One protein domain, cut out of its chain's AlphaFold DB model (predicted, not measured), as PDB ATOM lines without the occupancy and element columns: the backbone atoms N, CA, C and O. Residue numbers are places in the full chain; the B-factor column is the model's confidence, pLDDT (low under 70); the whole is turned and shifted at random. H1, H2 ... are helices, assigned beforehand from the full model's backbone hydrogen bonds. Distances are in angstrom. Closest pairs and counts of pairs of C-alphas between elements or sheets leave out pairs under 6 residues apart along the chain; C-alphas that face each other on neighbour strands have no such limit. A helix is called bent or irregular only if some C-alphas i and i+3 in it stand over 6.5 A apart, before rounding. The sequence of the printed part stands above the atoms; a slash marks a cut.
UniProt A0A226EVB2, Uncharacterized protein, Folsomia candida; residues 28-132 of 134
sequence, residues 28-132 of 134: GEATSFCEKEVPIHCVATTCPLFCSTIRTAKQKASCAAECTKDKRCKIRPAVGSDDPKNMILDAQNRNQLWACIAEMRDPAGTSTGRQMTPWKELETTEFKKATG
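This is residues 28 to 132 of the 134 residues of an uncharacterized protein of Folsomia candida (UniProt A0A226EVB2). Two long helices, the kinked H1 and the straighter H3, run side by side in opposite ways and make the core of an elongated body. At the far end of H1 the short H2 folds back on it, while the short H4 packs on the last residues of H1 and on residues 88 to 92 of H3. The printed part has 105 residues with four named helices, in the order H1, H2, H3, H4, and no named strand; its class is all helix. Two long stretches without a named element, residues 66 to 86 and 106 to 124, join H2 to H3 and H3 to H4. The whole is compact, with a radius of gyration of the C-alphas of 13.9 A, and spans 47 by 26 by 25 A.

H1, residues 28 to 52, is the hub, touching three other helices. It has a kink of 45 degrees near residue 41 and is irregular, with C-alphas 44 and 47 7.2 A apart. H2, residues 57 to 65, touches residues 47 to 52 of H1 alone; the closest C-alphas, of Cys 51 and Lys 60, are 5.4 A apart. The two form a helical hairpin at a shallow tilt of 19 degrees, opposite ways. H3, residues 87 to 105, touches H1 with 18 pairs of C-alphas within 8 A, the closest being those of Ala 30 and Ile 101 at 5.2 A. They run opposite ways at a tilt of 36 degrees, only just steep. H4, residues 125 to 131, touches residues 49 to 52 of H1 alone, closest at the C-alphas of Phe 50 and Thr 131, 6.3 A, at a steep tilt of 41 degrees, the same way. H4 also touches residues 88 to 92 of H3 alone, closest at the C-alphas of Ile 88 and Phe 127, 6.1 A, at a steep tilt of 56 degrees, opposite ways. With one of these four pairs at a shallow tilt, the packing is mostly crossed. H2 is apart from H3 and from H4. Each O i to N i+4 pair is within hydrogen-bond range in H2, H3 and H4; in H1 16 of 21 are.

H1 begins at C-alpha 28, (-24.804, 22.035, 14.646), and measures 34.5 A from first to last C-alpha. H2 has nine residues. H3 begins at C-alpha 87, (-5.185, 6.139, 21.243), and measures 26.8 A. H4 has seven residues and ends at C-alpha 131, (0.105, 11.451, 32.831).

The two C-alphas farthest apart, those of Lys 58 and Ser 111, are 47.3 A apart. The printed part has no cut. The link from H1 to H2 is tight; those from H2 to H3 and from H3 to H4 are long, with 21 and 19 residues. The mean pLDDT of the printed part is 91.9, and residues 112 to 113 are under 70.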
ATOM      1  N   GLY A  28     -25.702  21.730  15.764       93.38
ATOM      2  CA  GLY A  28     -24.804  22.035  14.646       93.38
ATOM      3  C   GLY A  28     -23.797  23.142  14.971       93.38
ATOM      4  O   GLY A  28     -22.606  22.989  14.697       93.38
ATOM      5  N   GLU A  29     -24.246  24.225  15.612       96.06
ATOM      6  CA  GLU A  29     -23.369  25.319  16.059       96.06
ATOM      7  C   GLU A  29     -22.382  24.843  17.132       96.06
ATOM      8  O   GLU A  29     -21.186  25.109  17.029       96.06
ATOM      9  N   ALA A  30     -22.865  24.086  18.125       94.50
ATOM     10  CA  ALA A  30     -22.032  23.513  19.180       94.50
ATOM     11  C   ALA A  30     -20.968  22.567  18.609       94.50
ATOM     12  O   ALA A  30     -19.796  22.677  18.962       94.50
ATOM     13  N   THR A  31     -21.356  21.675  17.693       94.50
ATOM     14  CA  THR A  31     -20.424  20.744  17.038       94.50
ATOM     15  C   THR A  31     -19.358  21.511  16.262       94.50
ATOM     16  O   THR A  31     -18.171  21.316  16.507       94.50
ATOM     17  N   SER A  32     -19.764  22.469  15.423       95.88
ATOM     18  CA  SER A  32     -18.836  23.272  14.611       95.88
ATOM     19  C   SER A  32     -17.853  24.088  15.454       95.88
ATOM     20  O   SER A  32     -16.711  24.309  15.046       95.88
ATOM     21  N   PHE A  33     -18.293  24.576  16.616       96.19
ATOM     22  CA  PHE A  33     -17.436  25.268  17.572       96.19
ATOM     23  C   PHE A  33     -16.436  24.298  18.214       96.19
ATOM     24  O   PHE A  33     -15.226  24.523  18.165       96.19
ATOM     25  N   CYS A  34     -16.922  23.188  18.764       96.06
ATOM     26  CA  CYS A  34     -16.095  22.243  19.507       96.06
ATOM     27  C   CYS A  34     -15.092  21.496  18.617       96.06
ATOM     28  O   CYS A  34     -13.956  21.275  19.036       96.06
ATOM     29  N   GLU A  35     -15.443  21.187  17.368       95.88
ATOM     30  CA  GLU A  35     -14.508  20.613  16.389       95.88
ATOM     31  C   GLU A  35     -13.342  21.553  16.048       95.88
ATOM     32  O   GLU A  35     -12.293  21.086  15.610       95.88
ATOM     33  N   LYS A  36     -13.481  22.867  16.282       96.25
ATOM     34  CA  LYS A  36     -12.391  23.845  16.135       96.25
ATOM     35  C   LYS A  36     -11.610  24.036  17.431       96.25
ATOM     36  O   LYS A  36     -10.378  24.066  17.400       96.25
ATOM     37  N   GLU A  37     -12.314  24.149  18.554       97.56
ATOM     38  CA  GLU A  37     -11.730  24.502  19.852       97.56
ATOM     39  C   GLU A  37     -11.005  23.346  20.540       97.56
ATOM     40  O   GLU A  37      -9.945  23.555  21.130       97.56
ATOM     41  N   VAL A  38     -11.510  22.115  20.446       97.69
ATOM     42  CA  VAL A  38     -10.859  20.966  21.093       97.69
ATOM     43  C   VAL A  38      -9.471  20.684  20.502       97.69
ATOM     44  O   VAL A  38      -8.535  20.542  21.290       97.69
ATOM     45  N   PRO A  39      -9.245  20.692  19.169       97.81
ATOM     46  CA  PRO A  39      -7.890  20.628  18.623       97.81
ATOM     47  C   PRO A  39      -6.976  21.751  19.123       97.81
ATOM     48  O   PRO A  39      -5.803  21.502  19.390       97.81
ATOM     49  N   ILE A  40      -7.488  22.986  19.242       98.25
ATOM     50  CA  ILE A  40      -6.711  24.132  19.751       98.25
ATOM     51  C   ILE A  40      -6.268  23.861  21.186       98.25
ATOM     52  O   ILE A  40      -5.086  23.984  21.506       98.25
ATOM     53  N   HIS A  41      -7.209  23.449  22.032       98.25
ATOM     54  CA  HIS A  41      -6.934  23.118  23.420       98.25
ATOM     55  C   HIS A  41      -5.956  21.942  23.545       98.25
ATOM     56  O   HIS A  41      -5.000  22.034  24.316       98.25
ATOM     57  N   CYS A  42      -6.125  20.893  22.736       98.12
ATOM     58  CA  CYS A  42      -5.210  19.756  22.692       98.12
ATOM     59  C   CYS A  42      -3.776  20.186  22.373       98.12
ATOM     60  O   CYS A  42      -2.849  19.783  23.075       98.12
ATOM     61  N   VAL A  43      -3.583  21.027  21.350       98.44
ATOM     62  CA  VAL A  43      -2.250  21.521  20.966       98.44
ATOM     63  C   VAL A  43      -1.618  22.311  22.111       98.44
ATOM     64  O   VAL A  43      -0.436  22.134  22.398       98.44
ATOM     65  N   ALA A  44      -2.405  23.151  22.783       97.62
ATOM     66  CA  ALA A  44      -1.912  24.019  23.843       97.62
ATOM     67  C   ALA A  44      -1.631  23.290  25.168       97.62
ATOM     68  O   ALA A  44      -0.785  23.739  25.936       97.62
ATOM     69  N   THR A  45      -2.345  22.200  25.470       96.25
ATOM     70  CA  THR A  45      -2.365  21.624  26.826       96.25
ATOM     71  C   THR A  45      -2.204  20.103  26.836       96.25
ATOM     72  O   THR A  45      -1.204  19.583  27.336       96.25
ATOM     73  N   THR A  46      -3.155  19.379  26.251       96.25
ATOM     74  CA  THR A  46      -3.290  17.924  26.370       96.25
ATOM     75  C   THR A  46      -2.142  17.174  25.698       96.25
ATOM     76  O   THR A  46      -1.586  16.240  26.275       96.25
ATOM     77  N   CYS A  47      -1.751  17.588  24.492       97.12
ATOM     78  CA  CYS A  47      -0.707  16.922  23.718       97.12
ATOM     79  C   CYS A  47       0.694  17.113  24.317       97.12
ATOM     80  O   CYS A  47       1.377  16.106  24.505       97.12
ATOM     81  N   PRO A  48       1.127  18.330  24.713       96.31
ATOM     82  CA  PRO A  48       2.387  18.504  25.437       96.31
ATOM     83  C   PRO A  48       2.467  17.640  26.699       96.31
ATOM     84  O   PRO A  48       3.481  16.979  26.938       96.31
ATOM     85  N   LEU A  49       1.376  17.589  27.469       95.81
ATOM     86  CA  LEU A  49       1.300  16.764  28.666       95.81
ATOM     87  C   LEU A  49       1.425  15.273  28.330       95.81
ATOM     88  O   LEU A  49       2.252  14.589  28.929       95.81
ATOM     89  N   PHE A  50       0.692  14.778  27.332       96.12
ATOM     90  CA  PHE A  50       0.802  13.395  26.866       96.12
ATOM     91  C   PHE A  50       2.215  13.057  26.373       96.12
ATOM     92  O   PHE A  50       2.803  12.062  26.793       96.12
ATOM     93  N   CYS A  51       2.814  13.903  25.534       96.25
ATOM     94  CA  CYS A  51       4.161  13.683  25.013       96.25
ATOM     95  C   CYS A  51       5.224  13.695  26.120       96.25
ATOM     96  O   CYS A  51       6.255  13.033  25.991       96.25
ATOM     97  N   SER A  52       4.980  14.397  27.232       94.69
ATOM     98  CA  SER A  52       5.888  14.405  28.382       94.69
ATOM     99  C   SER A  52       6.036  13.025  29.047       94.69
ATOM    100  O   SER A  52       7.089  12.751  29.630       94.69
ATOM    101  N   THR A  53       5.047  12.142  28.874       93.00
ATOM    102  CA  THR A  53       5.007  10.778  29.437       93.00
ATOM    103  C   THR A  53       5.894   9.791  28.670       93.00
ATOM    104  O   THR A  53       6.262   8.732  29.178       93.00
ATOM    105  N   ILE A  54       6.292  10.143  27.442       93.88
ATOM    106  CA  ILE A  54       7.134   9.306  26.590       93.88
ATOM    107  C   ILE A  54       8.546   9.200  27.168       93.88
ATOM    108  O   ILE A  54       9.201  10.202  27.471       93.88
ATOM    109  N   ARG A  55       9.039   7.958  27.243       91.88
ATOM    110  CA  ARG A  55      10.290   7.597  27.920       91.88
ATOM    111  C   ARG A  55      11.538   8.232  27.310       91.88
ATOM    112  O   ARG A  55      12.384   8.728  28.045       91.88
ATOM    113  N   THR A  56      11.708   8.167  25.989       95.31
ATOM    114  CA  THR A  56      12.953   8.630  25.351       95.31
ATOM    115  C   THR A  56      12.836  10.070  24.865       95.31
ATOM    116  O   THR A  56      11.805  10.476  24.326       95.31
ATOM    117  N   ALA A  57      13.924  10.835  24.987       95.75
ATOM    118  CA  ALA A  57      13.974  12.226  24.533       95.75
ATOM    119  C   ALA A  57      13.656  12.365  23.033       95.75
ATOM    120  O   ALA A  57      12.900  13.250  22.641       95.75
ATOM    121  N   LYS A  58      14.158  11.441  22.200       96.00
ATOM    122  CA  LYS A  58      13.895  11.426  20.752       96.00
ATOM    123  C   LYS A  58      12.409  11.244  20.441       96.00
ATOM    124  O   LYS A  58      11.858  11.978  19.627       96.00
ATOM    125  N   GLN A  59      11.751  10.281  21.088       94.81
ATOM    126  CA  GLN A  59      10.322  10.042  20.869       94.81
ATOM    127  C   GLN A  59       9.470  11.184  21.435       94.81
ATOM    128  O   GLN A  59       8.482  11.558  20.814       94.81
ATOM    129  N   LYS A  60       9.870  11.775  22.568       95.62
ATOM    130  CA  LYS A  60       9.215  12.956  23.144       95.62
ATOM    131  C   LYS A  60       9.274  14.151  22.192       95.62
ATOM    132  O   LYS A  60       8.239  14.752  21.923       95.62
ATOM    133  N   ALA A  61      10.448  14.445  21.630       96.12
ATOM    134  CA  ALA A  61      10.619  15.508  20.640       96.12
ATOM    135  C   ALA A  61       9.793  15.243  19.371       96.12
ATOM    136  O   ALA A  61       9.091  16.133  18.899       96.12
ATOM    137  N   SER A  62       9.808  14.005  18.864       95.38
ATOM    138  CA  SER A  62       8.977  13.603  17.722       95.38
ATOM    139  C   SER A  62       7.483  13.755  18.017       95.38
ATOM    140  O   SER A  62       6.745  14.237  17.170       95.38
ATOM    141  N   CYS A  63       7.034  13.374  19.214       96.06
ATOM    142  CA  CYS A  63       5.643  13.526  19.628       96.06
ATOM    143  C   CYS A  63       5.241  14.999  19.700       96.06
ATOM    144  O   CYS A  63       4.239  15.385  19.109       96.06
ATOM    145  N   ALA A  64       6.056  15.832  20.355       95.81
ATOM    146  CA  ALA A  64       5.802  17.262  20.484       95.81
ATOM    147  C   ALA A  64       5.751  17.968  19.117       95.81
ATOM    148  O   ALA A  64       4.868  18.787  18.884       95.81
ATOM    149  N   ALA A  65       6.630  17.595  18.179       96.50
ATOM    150  CA  ALA A  65       6.611  18.109  16.805       96.50
ATOM    151  C   ALA A  65       5.347  17.706  16.016       96.50
ATOM    152  O   ALA A  65       5.017  18.316  14.999       96.50
ATOM    153  N   GLU A  66       4.633  16.675  16.469       97.00
ATOM    154  CA  GLU A  66       3.370  16.217  15.894       97.00
ATOM    155  C   GLU A  66       2.138  16.708  16.670       97.00
ATOM    156  O   GLU A  66       1.016  16.341  16.310       97.00
ATOM    157  N   CYS A  67       2.307  17.547  17.700       97.06
ATOM    158  CA  CYS A  67       1.206  18.209  18.406       97.06
ATOM    159  C   CYS A  67       0.594  19.323  17.548       97.06
ATOM    160  O   CYS A  67       0.710  20.509  17.846       97.06
ATOM    161  N   THR A  68      -0.070  18.937  16.463       97.38
ATOM    162  CA  THR A  68      -0.799  19.836  15.568       97.38
ATOM    163  C   THR A  68      -2.218  19.329  15.345       97.38
ATOM    164  O   THR A  68      -2.516  18.147  15.557       97.38
ATOM    165  N   LYS A  69      -3.100  20.225  14.886       96.50
ATOM    166  CA  LYS A  69      -4.510  19.914  14.596       96.50
ATOM    167  C   LYS A  69      -4.682  18.856  13.501       96.50
ATOM    168  O   LYS A  69      -5.690  18.167  13.492       96.50
ATOM    169  N   ASP A  70      -3.695  18.696  12.622       95.19
ATOM    170  CA  ASP A  70      -3.746  17.739  11.507       95.19
ATOM    171  C   ASP A  70      -3.074  16.395  11.825       95.19
ATOM    172  O   ASP A  70      -3.173  15.449  11.042       95.19
ATOM    173  N   LYS A  71      -2.390  16.301  12.973       96.12
ATOM    174  CA  LYS A  71      -1.677  15.102  13.427       96.12
ATOM    175  C   LYS A  71      -2.262  14.588  14.743       96.12
ATOM    176  O   LYS A  71      -3.371  14.064  14.747       96.12
ATOM    177  N   ARG A  72      -1.546  14.728  15.865       95.88
ATOM    178  CA  ARG A  72      -1.936  14.137  17.159       95.88
ATOM    179  C   ARG A  72      -3.174  14.766  17.787       95.88
ATOM    180  O   ARG A  72      -3.825  14.119  18.598       95.88
ATOM    181  N   CYS A  73      -3.499  16.006  17.437       97.00
ATOM    182  CA  CYS A  73      -4.705  16.683  17.913       97.00
ATOM    183  C   CYS A  73      -5.840  16.672  16.886       97.00
ATOM    184  O   CYS A  73      -6.814  17.409  17.044       97.00
ATOM    185  N   LYS A  74      -5.727  15.854  15.832       95.00
ATOM    186  CA  LYS A  74      -6.816  15.657  14.881       95.00
ATOM    187  C   LYS A  74      -7.989  14.988  15.579       95.00
ATOM    188  O   LYS A  74      -7.845  13.925  16.175       95.00
ATOM    189  N   ILE A  75      -9.162  15.599  15.472       91.81
ATOM    190  CA  ILE A  75     -10.379  15.055  16.068       91.81
ATOM    191  C   ILE A  75     -10.820  13.800  15.320       91.81
ATOM    192  O   ILE A  75     -10.937  13.787  14.094       91.81
ATOM    193  N   ARG A  76     -11.075  12.743  16.094       89.12
ATOM    194  CA  ARG A  76     -11.597  11.456  15.634       89.12
ATOM    195  C   ARG A  76     -12.918  11.196  16.365       89.12
ATOM    196  O   ARG A  76     -12.903  10.763  17.521       89.12
ATOM    197  N   PRO A  77     -14.064  11.516  15.740       73.50
ATOM    198  CA  PRO A  77     -15.351  11.559  16.436       73.50
ATOM    199  C   PRO A  77     -15.893  10.171  16.819       73.50
ATOM    200  O   PRO A  77     -16.744  10.075  17.698       73.50
ATOM    201  N   ALA A  78     -15.384   9.090  16.217       79.81
ATOM    202  CA  ALA A  78     -15.833   7.722  16.472       79.81
ATOM    203  C   ALA A  78     -14.749   6.861  17.137       79.81
ATOM    204  O   ALA A  78     -13.588   6.857  16.718       79.81
ATOM    205  N   VAL A  79     -15.161   6.080  18.143       75.25
ATOM    206  CA  VAL A  79     -14.338   5.017  18.740       75.25
ATOM    207  C   VAL A  79     -13.984   4.007  17.643       75.25
ATOM    208  O   VAL A  79     -14.862   3.571  16.905       75.25
ATOM    209  N   GLY A  80     -12.702   3.657  17.513       73.50
ATOM    210  CA  GLY A  80     -12.209   2.722  16.490       73.50
ATOM    211  C   GLY A  80     -11.547   3.381  15.277       73.50
ATOM    212  O   GLY A  80     -10.892   2.697  14.500       73.50
ATOM    213  N   SER A  81     -11.641   4.707  15.144       83.44
ATOM    214  CA  SER A  81     -10.792   5.464  14.211       83.44
ATOM    215  C   SER A  81      -9.478   5.927  14.842       83.44
ATOM    216  O   SER A  81      -8.699   6.583  14.155       83.44
ATOM    217  N   ASP A  82      -9.256   5.642  16.127       86.88
ATOM    218  CA  ASP A  82      -8.100   6.092  16.910       86.88
ATOM    219  C   ASP A  82      -6.784   5.581  16.301       86.88
ATOM    220  O   ASP A  82      -6.685   4.432  15.868       86.88
ATOM    221  N   ASP A  83      -5.763   6.436  16.261       87.31
ATOM    222  CA  ASP A  83      -4.418   6.004  15.889       87.31
ATOM    223  C   ASP A  83      -3.862   5.135  17.030       87.31
ATOM    224  O   ASP A  83      -3.800   5.604  18.170       87.31
ATOM    225  N   PRO A  84      -3.404   3.896  16.776       88.69
ATOM    226  CA  PRO A  84      -2.863   3.032  17.825       88.69
ATOM    227  C   PRO A  84      -1.730   3.670  18.647       88.69
ATOM    228  O   PRO A  84      -1.567   3.362  19.825       88.69
ATOM    229  N   LYS A  85      -0.953   4.588  18.057       87.56
ATOM    230  CA  LYS A  85       0.140   5.323  18.721       87.56
ATOM    231  C   LYS A  85      -0.323   6.603  19.427       87.56
ATOM    232  O   LYS A  85       0.494   7.272  20.064       87.56
ATOM    233  N   ASN A  86      -1.595   6.966  19.286       93.06
ATOM    234  CA  ASN A  86      -2.209   8.167  19.851       93.06
ATOM    235  C   ASN A  86      -3.505   7.865  20.623       93.06
ATOM    236  O   ASN A  86      -4.158   8.791  21.085       93.06
ATOM    237  N   MET A  87      -3.862   6.589  20.797       93.12
ATOM    238  CA  MET A  87      -5.185   6.139  21.243       93.12
ATOM    239  C   MET A  87      -5.659   6.791  22.547       93.12
ATOM    240  O   MET A  87      -6.816   7.182  22.653       93.12
ATOM    241  N   ILE A  88      -4.768   6.957  23.531       94.62
ATOM    242  CA  ILE A  88      -5.102   7.610  24.808       94.62
ATOM    243  C   ILE A  88      -5.431   9.094  24.592       94.62
ATOM    244  O   ILE A  88      -6.407   9.597  25.146       94.62
ATOM    245  N   LEU A  89      -4.640   9.789  23.770       95.75
ATOM    246  CA  LEU A  89      -4.872  11.193  23.439       95.75
ATOM    247  C   LEU A  89      -6.128  11.363  22.569       95.75
ATOM    248  O   LEU A  89      -6.911  12.276  22.807       95.75
ATOM    249  N   ASP A  90      -6.372  10.459  21.619       95.56
ATOM    250  CA  ASP A  90      -7.579  10.464  20.785       95.56
ATOM    251  C   ASP A  90      -8.840  10.240  21.632       95.56
ATOM    252  O   ASP A  90      -9.821  10.978  21.506       95.56
ATOM    253  N   ALA A  91      -8.803   9.278  22.559       94.88
ATOM    254  CA  ALA A  91      -9.890   9.033  23.501       94.88
ATOM    255  C   ALA A  91     -10.135  10.233  24.425       94.88
ATOM    256  O   ALA A  91     -11.289  10.588  24.684       94.88
ATOM    257  N   GLN A  92      -9.069  10.882  24.894       95.75
ATOM    258  CA  GLN A  92      -9.151  12.103  25.686       95.75
ATOM    259  C   GLN A  92      -9.817  13.239  24.894       95.75
ATOM    260  O   GLN A  92     -10.816  13.797  25.349       95.75
ATOM    261  N   ASN A  93      -9.335  13.527  23.683       96.19
ATOM    262  CA  ASN A  93      -9.883  14.574  22.817       96.19
ATOM    263  C   ASN A  93     -11.346  14.303  22.446       96.19
ATOM    264  O   ASN A  93     -12.157  15.224  22.406       96.19
ATOM    265  N   ARG A  94     -11.720  13.041  22.212       95.44
ATOM    266  CA  ARG A  94     -13.110  12.661  21.937       95.44
ATOM    267  C   ARG A  94     -14.023  12.901  23.140       95.44
ATOM    268  O   ARG A  94     -15.130  13.397  22.966       95.44
ATOM    269  N   ASN A  95     -13.581  12.589  24.357       94.31
ATOM    270  CA  ASN A  95     -14.367  12.893  25.557       94.31
ATOM    271  C   ASN A  95     -14.519  14.405  25.761       94.31
ATOM    272  O   ASN A  95     -15.622  14.878  26.026       94.31
ATOM    273  N   GLN A  96     -13.443  15.168  25.555       95.69
ATOM    274  CA  GLN A  96     -13.492  16.630  25.578       95.69
ATOM    275  C   GLN A  96     -14.412  17.201  24.488       95.69
ATOM    276  O   GLN A  96     -15.133  18.157  24.754       95.69
ATOM    277  N   LEU A  97     -14.464  16.591  23.299       95.44
ATOM    278  CA  LEU A  97     -15.408  16.952  22.237       95.44
ATOM    279  C   LEU A  97     -16.858  16.782  22.682       95.44
ATOM    280  O   LEU A  97     -17.638  17.729  22.582       95.44
ATOM    281  N   TRP A  98     -17.220  15.616  23.214       93.31
ATOM    282  CA  TRP A  98     -18.589  15.373  23.664       93.31
ATOM    283  C   TRP A  98     -18.980  16.254  24.848       93.31
ATOM    284  O   TRP A  98     -20.090  16.789  24.870       93.31
ATOM    285  N   ALA A  99     -18.061  16.469  25.789       93.50
ATOM    286  CA  ALA A  99     -18.278  17.377  26.907       93.50
ATOM    287  C   ALA A  99     -18.421  18.831  26.447       93.50
ATOM    288  O   ALA A  99     -19.328  19.516  26.909       93.50
ATOM    289  N   CYS A 100     -17.605  19.279  25.490       94.75
ATOM    290  CA  CYS A 100     -17.723  20.608  24.897       94.75
ATOM    291  C   CYS A 100     -19.089  20.780  24.229       94.75
ATOM    292  O   CYS A 100     -19.775  21.764  24.482       94.75
ATOM    293  N   ILE A 101     -19.533  19.808  23.424       93.75
ATOM    294  CA  ILE A 101     -20.836  19.882  22.751       93.75
ATOM    295  C   ILE A 101     -21.968  19.928  23.782       93.75
ATOM    296  O   ILE A 101     -22.883  20.740  23.649       93.75
ATOM    297  N   ALA A 102     -21.911  19.091  24.820       92.50
ATOM    298  CA  ALA A 102     -22.898  19.101  25.897       92.50
ATOM    299  C   ALA A 102     -22.914  20.444  26.644       92.50
ATOM    300  O   ALA A 102     -23.984  20.997  26.891       92.50
ATOM    301  N   GLU A 103     -21.739  20.995  26.950       92.81
ATOM    302  CA  GLU A 103     -21.584  22.294  27.601       92.81
ATOM    303  C   GLU A 103     -22.118  23.439  26.736       92.81
ATOM    304  O   GLU A 103     -22.884  24.254  27.225       92.81
ATOM    305  N   MET A 104     -21.807  23.487  25.442       92.19
ATOM    306  CA  MET A 104     -22.278  24.561  24.558       92.19
ATOM    307  C   MET A 104     -23.786  24.484  24.280       92.19
ATOM    308  O   MET A 104     -24.449  25.509  24.101       92.19
ATOM    309  N   ARG A 105     -24.352  23.273  24.262       91.56
ATOM    310  CA  ARG A 105     -25.802  23.057  24.133       91.56
ATOM    311  C   ARG A 105     -26.560  23.357  25.418       91.56
ATOM    312  O   ARG A 105     -27.727  23.730  25.359       91.56
ATOM    313  N   ASP A 106     -25.925  23.173  26.568       88.06
ATOM    314  CA  ASP A 106     -26.529  23.389  27.876       88.06
ATOM    315  C   ASP A 106     -25.525  23.994  28.869       88.06
ATOM    316  O   ASP A 106     -25.119  23.340  29.836       88.06
ATOM    317  N   PRO A 107     -25.129  25.263  28.673       84.00
ATOM    318  CA  PRO A 107     -24.083  25.892  29.476       84.00
ATOM    319  C   PRO A 107     -24.467  25.975  30.953       84.00
ATOM    320  O   PRO A 107     -23.613  25.793  31.816       84.00
ATOM    321  N   ALA A 108     -25.760  26.127  31.252       82.12
ATOM    322  CA  ALA A 108     -26.282  26.109  32.617       82.12
ATOM    323  C   ALA A 108     -26.334  24.702  33.251       82.12
ATOM    324  O   ALA A 108     -26.534  24.596  34.455       82.12
ATOM    325  N   GLY A 109     -26.193  23.629  32.461       79.19
ATOM    326  CA  GLY A 109     -26.237  22.239  32.936       79.19
ATOM    327  C   GLY A 109     -27.609  21.776  33.438       79.19
ATOM    328  O   GLY A 109     -27.705  20.751  34.104       79.19
ATOM    329  N   THR A 110     -28.681  22.517  33.144       76.44
ATOM    330  CA  THR A 110     -29.996  22.322  33.775       76.44
ATOM    331  C   THR A 110     -30.889  21.290  33.091       76.44
ATOM    332  O   THR A 110     -31.914  20.916  33.651       76.44
ATOM    333  N   SER A 111     -30.544  20.838  31.884       70.00
ATOM    334  CA  SER A 111     -31.430  20.023  31.031       70.00
ATOM    335  C   SER A 111     -30.847  18.683  30.594       70.00
ATOM    336  O   SER A 111     -31.590  17.807  30.165       70.00
ATOM    337  N   THR A 112     -29.530  18.508  30.687       66.06
ATOM    338  CA  THR A 112     -28.830  17.373  30.062       66.06
ATOM    339  C   THR A 112     -28.223  16.385  31.053       66.06
ATOM    340  O   THR A 112     -27.711  15.353  30.628       66.06
ATOM    341  N   GLY A 113     -28.243  16.685  32.361       68.62
ATOM    342  CA  GLY A 113     -27.531  15.885  33.365       68.62
ATOM    343  C   GLY A 113     -26.022  15.804  33.100       68.62
ATOM    344  O   GLY A 113     -25.367  14.867  33.556       68.62
ATOM    345  N   ARG A 114     -25.476  16.749  32.314       77.38
ATOM    346  CA  ARG A 114     -24.060  16.771  31.947       77.38
ATOM    347  C   ARG A 114     -23.191  16.871  33.194       77.38
ATOM    348  O   ARG A 114     -23.582  17.459  34.200       77.38
ATOM    349  N   GLN A 115     -21.971  16.362  33.089       72.25
ATOM    350  CA  GLN A 115     -20.957  16.638  34.097       72.25
ATOM    351  C   GLN A 115     -20.739  18.156  34.194       72.25
ATOM    352  O   GLN A 115     -20.627  18.844  33.176       72.25
ATOM    353  N   MET A 116     -20.701  18.666  35.427       80.19
ATOM    354  CA  MET A 116     -20.444  20.085  35.705       80.19
ATOM    355  C   MET A 116     -18.970  20.459  35.523       80.19
ATOM    356  O   MET A 116     -18.644  21.642  35.511       80.19
ATOM    357  N   THR A 117     -18.089  19.468  35.363       87.12
ATOM    358  CA  THR A 117     -16.689  19.683  34.998       87.12
ATOM    359  C   THR A 117     -16.619  20.363  33.628       87.12
ATOM    360  O   THR A 117     -17.150  19.805  32.660       87.12
ATOM    361  N   PRO A 118     -15.978  21.540  33.520       92.19
ATOM    362  CA  PRO A 118     -15.750  22.189  32.236       92.19
ATOM    363  C   PRO A 118     -15.016  21.255  31.277       92.19
ATOM    364  O   PRO A 118     -14.087  20.551  31.677       92.19
ATOM    365  N   TRP A 119     -15.372  21.265  29.993       94.31
ATOM    366  CA  TRP A 119     -14.777  20.324  29.033       94.31
ATOM    367  C   TRP A 119     -13.244  20.429  28.939       94.31
ATOM    368  O   TRP A 119     -12.574  19.427  28.696       94.31
ATOM    369  N   LYS A 120     -12.680  21.624  29.173       96.00
ATOM    370  CA  LYS A 120     -11.226  21.880  29.193       96.00
ATOM    371  C   LYS A 120     -10.514  21.237  30.385       96.00
ATOM    372  O   LYS A 120      -9.313  21.007  30.328       96.00
ATOM    373  N   GLU A 121     -11.246  20.974  31.460       94.69
ATOM    374  CA  GLU A 121     -10.738  20.361  32.692       94.69
ATOM    375  C   GLU A 121     -11.039  18.862  32.751       94.69
ATOM    376  O   GLU A 121     -10.516  18.145  33.604       94.69
ATOM    377  N   LEU A 122     -11.886  18.369  31.844       94.31
ATOM    378  CA  LEU A 122     -12.207  16.959  31.763       94.31
ATOM    379  C   LEU A 122     -10.954  16.166  31.395       94.31
ATOM    380  O   LEU A 122     -10.392  16.356  30.319       94.31
ATOM    381  N   GLU A 123     -10.581  15.217  32.245       94.75
ATOM    382  CA  GLU A 123      -9.532  14.232  31.994       94.75
ATOM    383  C   GLU A 123     -10.095  12.826  32.212       94.75
ATOM    384  O   GLU A 123     -10.630  12.506  33.277       94.75
ATOM    385  N   THR A 124      -9.962  11.968  31.201       92.88
ATOM    386  CA  THR A 124     -10.327  10.552  31.304       92.88
ATOM    387  C   THR A 124      -9.405   9.825  32.278       92.88
ATOM    388  O   THR A 124      -8.231  10.165  32.422       92.88
ATOM    389  N   THR A 125      -9.910   8.766  32.908       94.12
ATOM    390  CA  THR A 125      -9.120   7.929  33.824       94.12
ATOM    391  C   THR A 125      -7.834   7.409  33.178       94.12
ATOM    392  O   THR A 125      -6.779   7.421  33.805       94.12
ATOM    393  N   GLU A 126      -7.890   6.985  31.915       92.94
ATOM    394  CA  GLU A 126      -6.708   6.477  31.207       92.94
ATOM    395  C   GLU A 126      -5.700   7.586  30.889       92.94
ATOM    396  O   GLU A 126      -4.493   7.370  30.997       92.94
ATOM    397  N   PHE A 127      -6.169   8.799  30.588       95.81
ATOM    398  CA  PHE A 127      -5.290   9.953  30.411       95.81
ATOM    399  C   PHE A 127      -4.605  10.361  31.723       95.81
ATOM    400  O   PHE A 127      -3.395  10.594  31.749       95.81
ATOM    401  N   LYS A 128      -5.350  10.368  32.832       95.94
ATOM    402  CA  LYS A 128      -4.826  10.598  34.186       95.94
ATOM    403  C   LYS A 128      -3.737   9.602  34.565       95.94
ATOM    404  O   LYS A 128      -2.642  10.000  34.960       95.94
ATOM    405  N   LYS A 129      -3.998   8.306  34.359       93.88
ATOM    406  CA  LYS A 129      -3.010   7.236  34.568       93.88
ATOM    407  C   LYS A 129      -1.767   7.440  33.707       93.88
ATOM    408  O   LYS A 129      -0.658   7.367  34.224       93.88
ATOM    409  N   ALA A 130      -1.942   7.730  32.416       91.94
ATOM    410  CA  ALA A 130      -0.823   7.945  31.502       91.94
ATOM    411  C   ALA A 130       0.049   9.139  31.916       91.94
ATOM    412  O   ALA A 130       1.264   9.098  31.746       91.94
ATOM    413  N   THR A 131      -0.561  10.188  32.474       93.44
ATOM    414  CA  THR A 131       0.105  11.451  32.831       93.44
ATOM    415  C   THR A 131       0.527  11.552  34.299       93.44
ATOM    416  O   THR A 131       1.085  12.573  34.695       93.44
ATOM    417  N   GLY A 132       0.312  10.503  35.100       89.00
ATOM    418  CA  GLY A 132       0.697  10.468  36.516       89.00
ATOM    419  C   GLY A 132      -0.139  11.382  37.418       89.00
ATOM    420  O   GLY A 132       0.344  11.812  38.461       89.00
TER     421      GLY A 132